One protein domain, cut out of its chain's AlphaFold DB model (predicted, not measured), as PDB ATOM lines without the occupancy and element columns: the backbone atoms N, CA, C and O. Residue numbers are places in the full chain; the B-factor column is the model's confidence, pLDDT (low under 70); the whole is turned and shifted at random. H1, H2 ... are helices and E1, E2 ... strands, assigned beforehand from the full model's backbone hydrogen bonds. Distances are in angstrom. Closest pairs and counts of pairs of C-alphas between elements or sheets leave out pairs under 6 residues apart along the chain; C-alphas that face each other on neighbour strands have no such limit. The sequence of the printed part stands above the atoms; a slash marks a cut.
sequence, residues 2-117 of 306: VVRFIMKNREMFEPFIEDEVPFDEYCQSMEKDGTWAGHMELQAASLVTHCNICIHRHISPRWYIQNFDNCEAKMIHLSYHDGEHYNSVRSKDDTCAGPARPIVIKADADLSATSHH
ATOM      1  N   VAL A   2     124.223 169.193 143.543       97.81
ATOM      2  CA  VAL A   2     124.099 168.408 142.300       97.81
ATOM      3  C   VAL A   2     125.270 168.633 141.339       97.81
ATOM      4  O   VAL A   2     125.975 167.682 141.032       97.81
ATOM      5  N   VAL A   3     125.578 169.880 140.962       97.75
ATOM      6  CA  VAL A   3     126.692 170.156 140.028       97.75
ATOM      7  C   VAL A   3     128.040 169.660 140.560       97.75
ATOM      8  O   VAL A   3     128.792 169.009 139.847       97.75
ATOM      9  N   ARG A   4     128.314 169.841 141.859       98.00
ATOM     10  CA  ARG A   4     129.521 169.281 142.496       98.00
ATOM     11  C   ARG A   4     129.576 167.752 142.423       98.00
ATOM     12  O   ARG A   4     130.668 167.200 142.348       98.00
ATOM     13  N   PHE A   5     128.430 167.074 142.500       98.31
ATOM     14  CA  PHE A   5     128.354 165.625 142.327       98.31
ATOM     15  C   PHE A   5     128.658 165.236 140.877       98.31
ATOM     16  O   PHE A   5     129.475 164.347 140.662       98.31
ATOM     17  N   ILE A   6     128.090 165.952 139.904       98.38
ATOM     18  CA  ILE A   6     128.371 165.762 138.473       98.38
ATOM     19  C   ILE A   6     129.872 165.928 138.195       98.38
ATOM     20  O   ILE A   6     130.498 165.019 137.657       98.38
ATOM     21  N   MET A   7     130.488 167.020 138.663       97.81
ATOM     22  CA  MET A   7     131.923 167.294 138.489       97.81
ATOM     23  C   MET A   7     132.828 166.186 139.039       97.81
ATOM     24  O   MET A   7     133.838 165.847 138.426       97.81
ATOM     25  N   LYS A   8     132.480 165.612 140.198       98.19
ATOM     26  CA  LYS A   8     133.251 164.521 140.819       98.19
ATOM     27  C   LYS A   8     133.107 163.185 140.092       98.19
ATOM     28  O   LYS A   8     133.960 162.325 140.268       98.19
ATOM     29  N   ASN A   9     132.055 163.020 139.297       97.94
ATOM     30  CA  ASN A   9     131.717 161.780 138.602       97.94
ATOM     31  C   ASN A   9     131.715 161.991 137.079       97.94
ATOM     32  O   ASN A   9     130.843 161.485 136.376       97.94
ATOM     33  N   ARG A  10     132.687 162.758 136.566       97.88
ATOM     34  CA  ARG A  10     132.764 163.188 135.161       97.88
ATOM     35  C   ARG A  10     132.534 162.056 134.159       97.88
ATOM     36  O   ARG A  10     131.723 162.220 133.259       97.88
ATOM     37  N   GLU A  11     133.176 160.905 134.347       97.69
ATOM     38  CA  GLU A  11     133.066 159.758 133.430       97.69
ATOM     39  C   GLU A  11     131.627 159.241 133.263       97.69
ATOM     40  O   GLU A  11     131.271 158.749 132.196       97.69
ATOM     41  N   MET A  12     130.788 159.388 134.295       97.06
ATOM     42  CA  MET A  12     129.384 158.977 134.269       97.06
ATOM     43  C   MET A  12     128.495 159.986 133.535       97.06
ATOM     44  O   MET A  12     127.513 159.591 132.916       97.06
ATOM     45  N   PHE A  13     128.812 161.279 133.619       97.88
ATOM     46  CA  PHE A  13     127.917 162.354 133.175       97.88
ATOM     47  C   PHE A  13     128.336 163.004 131.856       97.88
ATOM     48  O   PHE A  13     127.479 163.368 131.060       97.88
ATOM     49  N   GLU A  14     129.637 163.113 131.585       97.38
ATOM     50  CA  GLU A  14     130.165 163.724 130.360       97.38
ATOM     51  C   GLU A  14     129.594 163.124 129.064       97.38
ATOM     52  O   GLU A  14     129.294 163.908 128.168       97.38
ATOM     53  N   PRO A  15     129.345 161.801 128.946       97.12
ATOM     54  CA  PRO A  15     128.742 161.234 127.737       97.12
ATOM     55  C   PRO A  15     127.329 161.744 127.403       97.12
ATOM     56  O   PRO A  15     126.863 161.516 126.291       97.12
ATOM     57  N   PHE A  16     126.634 162.377 128.355       96.69
ATOM     58  CA  PHE A  16     125.272 162.896 128.185       96.69
ATOM     59  C   PHE A  16     125.223 164.408 127.927       96.69
ATOM     60  O   PHE A  16     124.141 164.952 127.707       96.69
ATOM     61  N   ILE A  17     126.370 165.087 127.961       96.00
ATOM     62  CA  ILE A  17     126.480 166.506 127.616       96.00
ATOM     63  C   ILE A  17     126.578 166.633 126.093       96.00
ATOM     64  O   ILE A  17     127.158 165.778 125.425       96.00
ATOM     65  N   GLU A  18     125.993 167.695 125.535       92.50
ATOM     66  CA  GLU A  18     126.072 167.989 124.103       92.50
ATOM     67  C   GLU A  18     127.534 168.055 123.631       92.50
ATOM     68  O   GLU A  18     128.349 168.749 124.233       92.50
ATOM     69  N   ASP A  19     127.858 167.379 122.522       90.12
ATOM     70  CA  ASP A  19     129.234 167.249 122.004       90.12
ATOM     71  C   ASP A  19     129.948 168.598 121.773       90.12
ATOM     72  O   ASP A  19     131.180 168.670 121.796       90.12
ATOM     73  N   GLU A  20     129.181 169.662 121.526       94.94
ATOM     74  CA  GLU A  20     129.686 171.014 121.266       94.94
ATOM     75  C   GLU A  20     129.927 171.831 122.548       94.94
ATOM     76  O   GLU A  20     130.495 172.921 122.481       94.94
ATOM     77  N   VAL A  21     129.529 171.317 123.718       95.25
ATOM     78  CA  VAL A  21     129.674 171.981 125.018       95.25
ATOM     79  C   VAL A  21     130.708 171.233 125.869       95.25
ATOM     80  O   VAL A  21     130.456 170.118 126.326       95.25
ATOM     81  N   PRO A  22     131.885 171.824 126.149       97.31
ATOM     82  CA  PRO A  22     132.865 171.222 127.049       97.31
ATOM     83  C   PRO A  22     132.286 170.963 128.449       97.31
ATOM     84  O   PRO A  22     131.622 171.827 129.019       97.31
ATOM     85  N   PHE A  23     132.617 169.816 129.056       98.00
ATOM     86  CA  PHE A  23     132.128 169.419 130.388       98.00
ATOM     87  C   PHE A  23     132.279 170.513 131.458       98.00
ATOM     88  O   PHE A  23     131.363 170.780 132.236       98.00
ATOM     89  N   ASP A  24     133.446 171.157 131.500       97.69
ATOM     90  CA  ASP A  24     133.743 172.176 132.503       97.69
ATOM     91  C   ASP A  24     132.921 173.458 132.271       97.69
ATOM     92  O   ASP A  24     132.501 174.102 133.233       97.69
ATOM     93  N   GLU A  25     132.634 173.803 131.011       97.88
ATOM     94  CA  GLU A  25     131.760 174.926 130.643       97.88
ATOM     95  C   GLU A  25     130.298 174.623 130.984       97.88
ATOM     96  O   GLU A  25     129.610 175.468 131.564       97.88
ATOM     97  N   TYR A  26     129.850 173.397 130.712       97.94
ATOM     98  CA  TYR A  26     128.540 172.912 131.128       97.94
ATOM     99  C   TYR A  26     128.355 173.047 132.646       97.94
ATOM    100  O   TYR A  26     127.389 173.662 133.100       97.94
ATOM    101  N   CYS A  27     129.311 172.548 133.438       98.00
ATOM    102  CA  CYS A  27     129.247 172.633 134.898       98.00
ATOM    103  C   CYS A  27     129.213 174.091 135.374       98.00
ATOM    104  O   CYS A  27     128.369 174.441 136.194       98.00
ATOM    105  N   GLN A  28     130.062 174.964 134.822       97.81
ATOM    106  CA  GLN A  28     130.052 176.396 135.151       97.81
ATOM    107  C   GLN A  28     128.726 177.076 134.799       97.81
ATOM    108  O   GLN A  28     128.275 177.957 135.528       97.81
ATOM    109  N   SER A  29     128.101 176.701 133.680       97.62
ATOM    110  CA  SER A  29     126.781 177.202 133.296       97.62
ATOM    111  C   SER A  29     125.705 176.740 134.278       97.62
ATOM    112  O   SER A  29     124.909 177.552 134.749       97.62
ATOM    113  N   MET A  30     125.726 175.460 134.654       97.81
ATOM    114  CA  MET A  30     124.750 174.849 135.560       97.81
ATOM    115  C   MET A  30     124.870 175.338 137.013       97.81
ATOM    116  O   MET A  30     123.917 175.232 137.781       97.81
ATOM    117  N   GLU A  31     126.017 175.897 137.413       96.81
ATOM    118  CA  GLU A  31     126.162 176.577 138.712       96.81
ATOM    119  C   GLU A  31     125.493 177.960 138.762       96.81
ATOM    120  O   GLU A  31     125.305 178.499 139.856       96.81
ATOM    121  N   LYS A  32     125.137 178.553 137.614       97.62
ATOM    122  CA  LYS A  32     124.499 179.875 137.571       97.62
ATOM    123  C   LYS A  32     123.027 179.778 137.959       97.62
ATOM    124  O   LYS A  32     122.301 178.894 137.509       97.62
ATOM    125  N   ASP A  33     122.585 180.733 138.773       97.12
ATOM    126  CA  ASP A  33     121.181 180.841 139.159       97.12
ATOM    127  C   ASP A  33     120.293 181.093 137.933       97.12
ATOM    128  O   ASP A  33     120.655 181.848 137.027       97.12
ATOM    129  N   GLY A  34     119.137 180.436 137.902       95.25
ATOM    130  CA  GLY A  34     118.218 180.477 136.767       95.25
ATOM    131  C   GLY A  34     118.626 179.638 135.550       95.25
ATOM    132  O   GLY A  34     117.884 179.649 134.569       95.25
ATOM    133  N   THR A  35     119.744 178.897 135.579       96.56
ATOM    134  CA  THR A  35     120.043 177.893 134.542       96.56
ATOM    135  C   THR A  35     119.105 176.697 134.680       96.56
ATOM    136  O   THR A  35     118.861 176.193 135.777       96.56
ATOM    137  N   TRP A  36     118.562 176.244 133.553       95.62
ATOM    138  CA  TRP A  36     117.562 175.185 133.524       95.62
ATOM    139  C   TRP A  36     118.241 173.823 133.585       95.62
ATOM    140  O   TRP A  36     119.125 173.517 132.787       95.62
ATOM    141  N   ALA A  37     117.799 173.018 134.543       95.62
ATOM    142  CA  ALA A  37     118.236 171.647 134.742       95.62
ATOM    143  C   ALA A  37     117.342 170.675 133.959       95.62
ATOM    144  O   ALA A  37     116.151 170.932 133.764       95.62
ATOM    145  N   GLY A  38     117.904 169.541 133.550       94.62
ATOM    146  CA  GLY A  38     117.190 168.499 132.822       94.62
ATOM    147  C   GLY A  38     117.227 167.142 133.515       94.62
ATOM    148  O   GLY A  38     117.414 167.010 134.726       94.62
ATOM    149  N   HIS A  39     117.049 166.094 132.711       95.56
ATOM    150  CA  HIS A  39     117.050 164.713 133.189       95.56
ATOM    151  C   HIS A  39     118.377 164.310 133.853       95.56
ATOM    152  O   HIS A  39     118.359 163.610 134.864       95.56
ATOM    153  N   MET A  40     119.515 164.776 133.327       96.56
ATOM    154  CA  MET A  40     120.836 164.464 133.882       96.56
ATOM    155  C   MET A  40     120.985 164.987 135.319       96.56
ATOM    156  O   MET A  40     121.451 164.267 136.206       96.56
ATOM    157  N   GLU A  41     120.495 166.195 135.586       98.06
ATOM    158  CA  GLU A  41     120.555 166.806 136.914       98.06
ATOM    159  C   GLU A  41     119.592 166.111 137.865       98.06
ATOM    160  O   GLU A  41     119.919 165.960 139.039       98.06
ATOM    161  N   LEU A  42     118.433 165.650 137.380       97.94
ATOM    162  CA  LEU A  42     117.512 164.827 138.167       97.94
ATOM    163  C   LEU A  42     118.140 163.477 138.536       97.94
ATOM    164  O   LEU A  42     118.011 163.050 139.685       97.94
ATOM    165  N   GLN A  43     118.873 162.839 137.618       98.19
ATOM    166  CA  GLN A  43     119.623 161.613 137.901       98.19
ATOM    167  C   GLN A  43     120.701 161.858 138.965       98.19
ATOM    168  O   GLN A  43     120.764 161.152 139.973       98.19
ATOM    169  N   ALA A  44     121.508 162.906 138.803       98.38
ATOM    170  CA  ALA A  44     122.518 163.290 139.788       98.38
ATOM    171  C   ALA A  44     121.900 163.681 141.143       98.38
ATOM    172  O   ALA A  44     122.441 163.341 142.197       98.38
ATOM    173  N   ALA A  45     120.760 164.378 141.135       98.12
ATOM    174  CA  ALA A  45     120.021 164.760 142.332       98.12
ATOM    175  C   ALA A  45     119.489 163.534 143.079       98.12
ATOM    176  O   ALA A  45     119.624 163.469 144.300       98.12
ATOM    177  N   SER A  46     118.938 162.553 142.361       98.06
ATOM    178  CA  SER A  46     118.494 161.281 142.933       98.06
ATOM    179  C   SER A  46     119.637 160.584 143.672       98.06
ATOM    180  O   SER A  46     119.503 160.278 144.857       98.06
ATOM    181  N   LEU A  47     120.793 160.439 143.014       97.62
ATOM    182  CA  LEU A  47     121.971 159.789 143.588       97.62
ATOM    183  C   LEU A  47     122.500 160.517 144.832       97.62
ATOM    184  O   LEU A  47     122.724 159.893 145.865       97.62
ATOM    185  N   VAL A  48     122.671 161.842 144.771       97.44
ATOM    186  CA  VAL A  48     123.273 162.604 145.882       97.44
ATOM    187  C   VAL A  48     122.335 162.777 147.081       97.44
ATOM    188  O   VAL A  48     122.804 162.992 148.197       97.44
ATOM    189  N   THR A  49     121.017 162.705 146.870       96.12
ATOM    190  CA  THR A  49     120.014 162.828 147.945       96.12
ATOM    191  C   THR A  49     119.486 161.491 148.446       96.12
ATOM    192  O   THR A  49     118.703 161.476 149.397       96.12
ATOM    193  N   HIS A  50     119.908 160.382 147.834       96.31
ATOM    194  CA  HIS A  50     119.431 159.039 148.150       96.31
ATOM    195  C   HIS A  50     117.893 158.929 148.096       96.31
ATOM    196  O   HIS A  50     117.232 158.440 149.018       96.31
ATOM    197  N   CYS A  51     117.307 159.464 147.024       95.75
ATOM    198  CA  CYS A  51     115.865 159.467 146.780       95.75
ATOM    199  C   CYS A  51     115.571 159.039 145.340       95.75
ATOM    200  O   CYS A  51     116.220 159.514 144.413       95.75
ATOM    201  N   ASN A  52     114.552 158.209 145.133       96.56
ATOM    202  CA  ASN A  52     113.996 157.927 143.809       96.56
ATOM    203  C   ASN A  52     113.083 159.079 143.357       96.56
ATOM    204  O   ASN A  52     112.557 159.828 144.186       96.56
ATOM    205  N   ILE A  53     112.855 159.220 142.050       97.62
ATOM    206  CA  ILE A  53     112.021 160.290 141.480       97.62
ATOM    207  C   ILE A  53     110.990 159.687 140.525       97.62
ATOM    208  O   ILE A  53     111.347 158.983 139.585       97.62
ATOM    209  N   CYS A  54     109.713 160.003 140.735       97.19
ATOM    210  CA  CYS A  54     108.625 159.729 139.800       97.19
ATOM    211  C   CYS A  54     108.205 161.030 139.107       97.19
ATOM    212  O   CYS A  54     107.877 162.013 139.773       97.19
ATOM    213  N   ILE A  55     108.199 161.039 137.776       97.69
ATOM    214  CA  ILE A  55     107.857 162.205 136.958       97.69
ATOM    215  C   ILE A  55     106.530 161.939 136.242       97.69
ATOM    216  O   ILE A  55     106.422 161.055 135.388       97.69
ATOM    217  N   HIS A  56     105.520 162.726 136.593       96.12
ATOM    218  CA  HIS A  56     104.176 162.722 136.026       96.12
ATOM    219  C   HIS A  56     104.134 163.616 134.794       96.12
ATOM    220  O   HIS A  56     104.668 164.725 134.798       96.12
ATOM    221  N   ARG A  57     103.491 163.142 133.728       94.88
ATOM    222  CA  ARG A  57     103.349 163.875 132.468       94.88
ATOM    223  C   ARG A  57     101.914 163.771 131.973       94.88
ATOM    224  O   ARG A  57     101.276 162.732 132.123       94.88
ATOM    225  N   HIS A  58     101.412 164.846 131.376       91.38
ATOM    226  CA  HIS A  58     100.052 164.884 130.848       91.38
ATOM    227  C   HIS A  58      99.875 163.866 129.711       91.38
ATOM    228  O   HIS A  58     100.623 163.897 128.735       91.38
ATOM    229  N   ILE A  59      98.893 162.965 129.857       90.75
ATOM    230  CA  ILE A  59      98.540 161.914 128.877       90.75
ATOM    231  C   ILE A  59      99.797 161.182 128.374       90.75
ATOM    232  O   ILE A  59     100.039 161.004 127.184       90.75
ATOM    233  N   SER A  60     100.684 160.825 129.296       92.25
ATOM    234  CA  SER A  60     101.923 160.117 128.993       92.25
ATOM    235  C   SER A  60     102.266 159.178 130.142       92.25
ATOM    236  O   SER A  60     101.903 159.461 131.287       92.25
ATOM    237  N   PRO A  61     102.977 158.070 129.875       92.69
ATOM    238  CA  PRO A  61     103.488 157.217 130.936       92.69
ATOM    239  C   PRO A  61     104.333 158.012 131.932       92.69
ATOM    240  O   PRO A  61     105.076 158.922 131.551       92.69
ATOM    241  N   ARG A  62     104.233 157.633 133.208       94.31
ATOM    242  CA  ARG A  62     105.115 158.144 134.259       94.31
ATOM    243  C   ARG A  62     106.538 157.670 133.999       94.31
ATOM    244  O   ARG A  62     106.746 156.533 133.577       94.31
ATOM    245  N   TRP A  63     107.506 158.535 134.262       95.81
ATOM    246  CA  TRP A  63     108.921 158.180 134.203       95.81
ATOM    247  C   TRP A  63     109.475 157.986 135.603       95.81
ATOM    248  O   TRP A  63     109.074 158.684 136.535       95.81
ATOM    249  N   TYR A  64     110.411 157.052 135.733       96.00
ATOM    250  CA  TYR A  64     111.063 156.740 136.995       96.00
ATOM    251  C   TYR A  64     112.558 156.926 136.852       96.00
ATOM    252  O   TYR A  64     113.177 156.408 135.927       96.00
ATOM    253  N   ILE A  65     113.119 157.640 137.813       97.50
ATOM    254  CA  ILE A  65     114.528 157.571 138.152       97.50
ATOM    255  C   ILE A  65     114.591 156.747 139.435       97.50
ATOM    256  O   ILE A  65     114.294 157.250 140.522       97.50
ATOM    257  N   GLN A  66     114.883 155.457 139.280       95.94
ATOM    258  CA  GLN A  66     114.929 154.489 140.369       95.94
ATOM    259  C   GLN A  66     116.358 153.964 140.500       95.94
ATOM    260  O   GLN A  66     116.764 153.066 139.771       95.94
ATOM    261  N   ASN A  67     117.115 154.572 141.411       96.25
ATOM    262  CA  ASN A  67     118.504 154.200 141.694       96.25
ATOM    263  C   ASN A  67     118.624 153.287 142.921       96.25
ATOM    264  O   ASN A  67     119.676 152.696 143.140       96.25
ATOM    265  N   PHE A  68     117.561 153.194 143.723       95.12
ATOM    266  CA  PHE A  68     117.544 152.482 144.997       95.12
ATOM    267  C   PHE A  68     116.273 151.650 145.132       95.12
ATOM    268  O   PHE A  68     115.244 151.963 144.517       95.12
ATOM    269  N   ASP A  69     116.304 150.648 146.004       90.00
ATOM    270  CA  ASP A  69     115.110 149.894 146.352       90.00
ATOM    271  C   ASP A  69     114.092 150.770 147.091       90.00
ATOM    272  O   ASP A  69     114.426 151.626 147.914       90.00
ATOM    273  N   ASN A  70     112.805 150.540 146.825       81.00
ATOM    274  CA  ASN A  70     111.720 151.332 147.419       81.00
ATOM    275  C   ASN A  70     111.594 151.146 148.944       81.00
ATOM    276  O   ASN A  70     110.910 151.932 149.599       81.00
ATOM    277  N   CYS A  71     112.223 150.116 149.518       78.00
ATOM    278  CA  CYS A  71     112.345 149.952 150.968       78.00
ATOM    279  C   CYS A  71     113.503 150.767 151.569       78.00
ATOM    280  O   CYS A  71     113.458 151.077 152.759       78.00
ATOM    281  N   GLU A  72     114.502 151.131 150.764       76.62
ATOM    282  CA  GLU A  72     115.735 151.800 151.199       76.62
ATOM    283  C   GLU A  72     115.714 153.310 150.942       76.62
ATOM    284  O   GLU A  72     116.368 154.076 151.654       76.62
ATOM    285  N   ALA A  73     114.941 153.765 149.954       87.50
ATOM    286  CA  ALA A  73     114.861 155.170 149.580       87.50
ATOM    287  C   ALA A  73     113.423 155.677 149.453       87.50
ATOM    288  O   ALA A  73     112.491 154.971 149.071       87.50
ATOM    289  N   LYS A  74     113.255 156.972 149.730       92.31
ATOM    290  CA  LYS A  74     111.989 157.673 149.499       92.31
ATOM    291  C   LYS A  74     111.830 157.977 148.014       92.31
ATOM    292  O   LYS A  74     112.809 158.290 147.341       92.31
ATOM    293  N   MET A  75     110.591 157.969 147.534       94.38
ATOM    294  CA  MET A  75     110.246 158.459 146.202       94.38
ATOM    295  C   MET A  75     109.654 159.865 146.298       94.38
ATOM    296  O   MET A  75     108.673 160.085 147.012       94.38
ATOM    297  N   ILE A  76     110.250 160.821 145.589       95.94
ATOM    298  CA  ILE A  76     109.674 162.155 145.389       95.94
ATOM    299  C   ILE A  76     108.923 162.207 144.061       95.94
ATOM    300  O   ILE A  76     109.242 161.475 143.126       95.94
ATOM    301  N   HIS A  77     107.914 163.070 143.982       97.06
ATOM    302  CA  HIS A  77     107.032 163.157 142.824       97.06
ATOM    303  C   HIS A  77     107.114 164.555 142.213       97.06
ATOM    304  O   HIS A  77     106.946 165.562 142.907       97.06
ATOM    305  N   LEU A  78     107.372 164.601 140.910       97.62
ATOM    306  CA  LEU A  78     107.423 165.817 140.106       97.62
ATOM    307  C   LEU A  78     106.400 165.724 138.980       97.62
ATOM    308  O   LEU A  78     106.157 164.632 138.479       97.62
ATOM    309  N   SER A  79     105.840 166.839 138.535       97.06
ATOM    310  CA  SER A  79     105.099 166.899 137.277       97.06
ATOM    311  C   SER A  79     105.850 167.764 136.277       97.06
ATOM    312  O   SER A  79     106.429 168.780 136.650       97.06
ATOM    313  N   TYR A  80     105.886 167.332 135.019       96.94
ATOM    314  CA  TYR A  80     106.583 168.027 133.943       96.94
ATOM    315  C   TYR A  80     105.595 168.539 132.899       96.94
ATOM    316  O   TYR A  80     104.799 167.763 132.355       96.94
ATOM    317  N   HIS A  81     105.668 169.836 132.619       93.75
ATOM    318  CA  HIS A  81     104.708 170.575 131.808       93.75
ATOM    319  C   HIS A  81     105.410 171.392 130.722       93.75
ATOM    320  O   HIS A  81     106.540 171.847 130.898       93.75
ATOM    321  N   ASP A  82     104.726 171.535 129.585       89.38
ATOM    322  CA  ASP A  82     105.067 172.456 128.491       89.38
ATOM    323  C   ASP A  82     106.494 172.331 127.929       89.38
ATOM    324  O   ASP A  82     107.015 173.235 127.291       89.38
ATOM    325  N   GLY A  83     107.116 171.163 128.126       86.19
ATOM    326  CA  GLY A  83     108.460 170.877 127.631       86.19
ATOM    327  C   GLY A  83     109.561 171.628 128.369       86.19
ATOM    328  O   GLY A  83     110.685 171.653 127.872       86.19
ATOM    329  N   GLU A  84     109.254 172.221 129.522       89.25
ATOM    330  CA  GLU A  84     110.176 173.165 130.132       89.25
ATOM    331  C   GLU A  84     110.041 173.218 131.677       89.25
ATOM    332  O   GLU A  84     111.038 173.339 132.390       89.25
ATOM    333  N   HIS A  85     108.846 173.040 132.246       95.44
ATOM    334  CA  HIS A  85     108.612 173.332 133.662       95.44
ATOM    335  C   HIS A  85     108.411 172.086 134.534       95.44
ATOM    336  O   HIS A  85     107.626 171.201 134.191       95.44
ATOM    337  N   TYR A  86     109.055 172.049 135.708       96.88
ATOM    338  CA  TYR A  86     108.841 171.027 136.738       96.88
ATOM    339  C   TYR A  86     108.129 171.603 137.963       96.88
ATOM    340  O   TYR A  86     108.561 172.612 138.514       96.88
ATOM    341  N   ASN A  87     107.107 170.901 138.450       96.50
ATOM    342  CA  ASN A  87     106.389 171.220 139.683       96.50
ATOM    343  C   ASN A  87     106.512 170.092 140.708       96.50
ATOM    344  O   ASN A  87     106.617 168.918 140.358       96.50
ATOM    345  N   SER A  88     106.461 170.439 141.996       95.88
ATOM    346  CA  SER A  88     106.340 169.442 143.063       95.88
ATOM    347  C   SER A  88     104.919 168.885 143.095       95.88
ATOM    348  O   SER A  88     103.953 169.644 143.122       95.88
ATOM    349  N   VAL A  89     104.794 167.560 143.147       95.75
ATOM    350  CA  VAL A  89     103.514 166.876 143.342       95.75
ATOM    351  C   VAL A  89     103.427 166.411 144.788       95.75
ATOM    352  O   VAL A  89     104.326 165.742 145.300       95.75
ATOM    353  N   ARG A  90     102.324 166.756 145.452       95.25
ATOM    354  CA  ARG A  90     102.011 166.331 146.819       95.25
ATOM    355  C   ARG A  90     100.693 165.572 146.853       95.25
ATOM    356  O   ARG A  90      99.837 165.759 145.992       95.25
ATOM    357  N   SER A  91     100.535 164.719 147.865       93.56
ATOM    358  CA  SER A  91      99.248 164.076 148.127       93.56
ATOM    359  C   SER A  91      98.184 165.130 148.444       93.56
ATOM    360  O   SER A  91      98.474 166.133 149.091       93.56
ATOM    361  N   LYS A  92      96.935 164.877 148.045       92.38
ATOM    362  CA  LYS A  92      95.795 165.740 148.384       92.38
ATOM    363  C   LYS A  92      95.594 165.878 149.899       92.38
ATOM    364  O   LYS A  92      95.146 166.919 150.364       92.38
ATOM    365  N   ASP A  93      95.961 164.842 150.652       91.19
ATOM    366  CA  ASP A  93      95.859 164.806 152.116       91.19
ATOM    367  C   ASP A  93      97.143 165.308 152.810       91.19
ATOM    368  O   ASP A  93      97.358 165.077 154.007       91.19
ATOM    369  N   ASP A  94      98.058 165.923 152.059       92.69
ATOM    370  CA  ASP A  94      99.253 166.570 152.590       92.69
ATOM    371  C   ASP A  94      98.887 167.924 153.202       92.69
ATOM    372  O   ASP A  94      98.201 168.740 152.592       92.69
ATOM    373  N   THR A  95      99.346 168.178 154.426       90.50
ATOM    374  CA  THR A  95      99.061 169.433 155.137       90.50
ATOM    375  C   THR A  95      99.887 170.610 154.614       90.50
ATOM    376  O   THR A  95      99.712 171.731 155.085       90.50
ATOM    377  N   CYS A  96     100.830 170.361 153.698       86.44
ATOM    378  CA  CYS A  96     101.828 171.298 153.182       86.44
ATOM    379  C   CYS A  96     102.742 171.917 154.257       86.44
ATOM    380  O   CYS A  96     103.596 172.748 153.946       86.44
ATOM    381  N   ALA A  97     102.621 171.484 155.514       88.12
ATOM    382  CA  ALA A  97     103.429 171.935 156.634       88.12
ATOM    383  C   ALA A  97     104.609 170.973 156.837       88.12
ATOM    384  O   ALA A  97     104.563 170.072 157.673       88.12
ATOM    385  N   GLY A  98     105.665 171.155 156.038       89.12
ATOM    386  CA  GLY A  98     106.913 170.390 156.139       89.12
ATOM    387  C   GLY A  98     107.193 169.472 154.941       89.12
ATOM    388  O   GLY A  98     106.723 169.745 153.828       89.12
ATOM    389  N   PRO A  99     108.003 168.409 155.126       88.75
ATOM    390  CA  PRO A  99     108.318 167.447 154.070       88.75
ATOM    391  C   PRO A  99     107.054 166.832 153.460       88.75
ATOM    392  O   PRO A  99     106.071 166.618 154.164       88.75
ATOM    393  N   ALA A 100     107.087 166.543 152.158       90.50
ATOM    394  CA  ALA A 100     105.966 165.894 151.487       90.50
ATOM    395  C   ALA A 100     105.715 164.495 152.069       90.50
ATOM    396  O   ALA A 100     106.651 163.721 152.299       90.50
ATOM    397  N   ARG A 101     104.444 164.167 152.295       90.44
ATOM    398  CA  ARG A 101     103.992 162.825 152.647       90.44
ATOM    399  C   ARG A 101     104.266 161.876 151.474       90.44
ATOM    400  O   ARG A 101     104.086 162.276 150.322       90.44
ATOM    401  N   PRO A 102     104.652 160.616 151.747       89.50
ATOM    402  CA  PRO A 102     104.812 159.612 150.701       89.50
ATOM    403  C   PRO A 102     103.531 159.445 149.876       89.50
ATOM    404  O   PRO A 102     102.432 159.400 150.434       89.50
ATOM    405  N   ILE A 103     103.679 159.327 148.555       91.94
ATOM    406  CA  ILE A 103     102.578 159.044 147.634       91.94
ATOM    407  C   ILE A 103     102.676 157.574 147.232       91.94
ATOM    408  O   ILE A 103     103.669 157.146 146.652       91.94
ATOM    409  N   VAL A 104     101.635 156.799 147.536       88.06
ATOM    410  CA  VAL A 104     101.534 155.398 147.113       88.06
ATOM    411  C   VAL A 104     100.663 155.337 145.874       88.06
ATOM    412  O   VAL A 104      99.469 155.641 145.930       88.06
ATOM    413  N   ILE A 105     101.250 154.937 144.750       88.81
ATOM    414  CA  ILE A 105     100.497 154.745 143.515       88.81
ATOM    415  C   ILE A 105     100.090 153.282 143.444       88.81
ATOM    416  O   ILE A 105     100.937 152.402 143.321       88.81
ATOM    417  N   LYS A 106      98.780 153.029 143.553       85.06
ATOM    418  CA  LYS A 106      98.223 151.673 143.675       85.06
ATOM    419  C   LYS A 106      98.694 150.744 142.562       85.06
ATOM    420  O   LYS A 106      99.160 149.664 142.866       85.06
ATOM    421  N   ALA A 107      98.688 151.207 141.311       82.81
ATOM    422  CA  ALA A 107      99.163 150.408 140.182       82.81
ATOM    423  C   ALA A 107     100.617 149.924 140.356       82.81
ATOM    424  O   ALA A 107     100.927 148.786 140.029       82.81
ATOM    425  N   ASP A 108     101.498 150.755 140.920       83.88
ATOM    426  CA  ASP A 108     102.900 150.385 141.157       83.88
ATOM    427  C   ASP A 108     103.013 149.446 142.360       83.88
ATOM    428  O   ASP A 108     103.785 148.488 142.344       83.88
ATOM    429  N   ALA A 109     102.214 149.707 143.399       76.88
ATOM    430  CA  ALA A 109     102.126 148.851 144.571       76.88
ATOM    431  C   ALA A 109     101.609 147.460 144.191       76.88
ATOM    432  O   ALA A 109     102.171 146.478 144.653       76.88
ATOM    433  N   ASP A 110     100.628 147.363 143.298       73.56
ATOM    434  CA  ASP A 110     100.061 146.109 142.813       73.56
ATOM    435  C   ASP A 110     101.037 145.373 141.892       73.56
ATOM    436  O   ASP A 110     101.149 144.155 141.985       73.56
ATOM    437  N   LEU A 111     101.813 146.077 141.059       72.81
ATOM    438  CA  LEU A 111     102.917 145.483 140.290       72.81
ATOM    439  C   LEU A 111     104.016 144.934 141.211       72.81
ATOM    440  O   LEU A 111     104.500 143.820 141.010       72.81
ATOM    441  N   SER A 112     104.364 145.669 142.269       69.00
ATOM    442  CA  SER A 112     105.289 145.172 143.292       69.00
ATOM    443  C   SER A 112     104.674 144.029 144.108       69.00
ATOM    444  O   SER A 112     105.345 143.063 144.436       69.00
ATOM    445  N   ALA A 113     103.372 144.069 144.385       61.38
ATOM    446  CA  ALA A 113     102.671 143.052 145.154       61.38
ATOM    447  C   ALA A 113     102.390 141.795 144.330       61.38
ATOM    448  O   ALA A 113     102.296 140.729 144.915       61.38
ATOM    449  N   THR A 114     102.279 141.885 143.003       52.19
ATOM    450  CA  THR A 114     102.148 140.742 142.085       52.19
ATOM    451  C   THR A 114     103.499 140.123 141.766       52.19
ATOM    452  O   THR A 114     103.592 138.894 141.769       52.19
ATOM    453  N   SER A 115     104.571 140.917 141.659       53.56
ATOM    454  CA  SER A 115     105.934 140.372 141.736       53.56
ATOM    455  C   SER A 115     106.162 139.675 143.087       53.56
ATOM    456  O   SER A 115     106.753 138.597 143.146       53.56
ATOM    457  N   HIS A 116     105.570 140.203 144.165       45.12
ATOM    458  CA  HIS A 116     105.487 139.553 145.468       45.12
ATOM    459  C   HIS A 116     104.331 138.551 145.628       45.12
ATOM    460  O   HIS A 116     104.302 137.909 146.651       45.12
ATOM    461  N   HIS A 117     103.404 138.309 144.702       41.09
ATOM    462  CA  HIS A 117     102.387 137.242 144.838       41.09
ATOM    463  C   HIS A 117     102.749 136.029 143.981       41.09
ATOM    464  O   HIS A 117     102.357 134.916 144.318       41.09
TER     465      HIS A 117
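AT A GLANCE: This is residues 2 to 117 of the 306 residues of a protein of Coffea arabica (UniProt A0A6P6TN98). A strongly twisted four-stranded sheet has H4 packed over one face; H1, H2 and H3 form a cluster beyond H4, and at the opposite end residues 105 to 111, mostly of H5, stick out. The 116 printed residues run H1 H2 H3 H4 E1 E2 E3 E4 H5, class mixed, with sheet order E2 E1 E3 E4, mixed. The whole is only just loose, close to compact, with a radius of gyration of the C-alphas of 16.2 A, and elongated, spanning 47 by 30 by 29 A.

IN THESE COORDINATES: H1, residues 2 to 8, begins at C-alpha 2 (124.099, 168.408, 142.300). H2 is 10 to 16, H3 23 to 30 and H4 39 to 49, 15.2 A long. E1 is 51 to 57, 19.5 A; E2 60 to 65; E3 74 to 81, 23.1 A; E4 85 to 88. H5, 106 to 115, ends at C-alpha 115 (105.934, 140.372, 141.736).

HOW THE PARTS SIT: E1 and E3 are parallel, with N 54 and O 76 at 2.8 A. The hairpin E1 and E2 has N 55 and O 63 at 2.8 A; the hairpin E3 and E4 has N 79 and O 87 at 2.9 A. H4 is on the sheet, two layers, helix on one face, at a height of 7.5 A. H1 touches H4, about perpendicular at 86 degrees, C-alphas of Val 2 and Ala 45 closest at 5.5 A. H1 touches H3, C-alphas of Val 3 and Cys 27 closest at 6.2 A. H2 is close to H1 but not clearly touching, C-alphas of Ile 6 and Phe 13 closest at 6.3 A. Every O i to N i+4 pair is within hydrogen-bond range in H1, H3, H4 and H5; H2 has 1 of 3, and 2 of 4 O i to N i+3 pairs.

THE WHOLE: The C-alphas farthest apart, Glu 25 and His 117, are 49.8 A apart. The printed part has no cut. The link E4 to H5, 17 residues, is long. Residues 112 to 117 have pLDDT under 70.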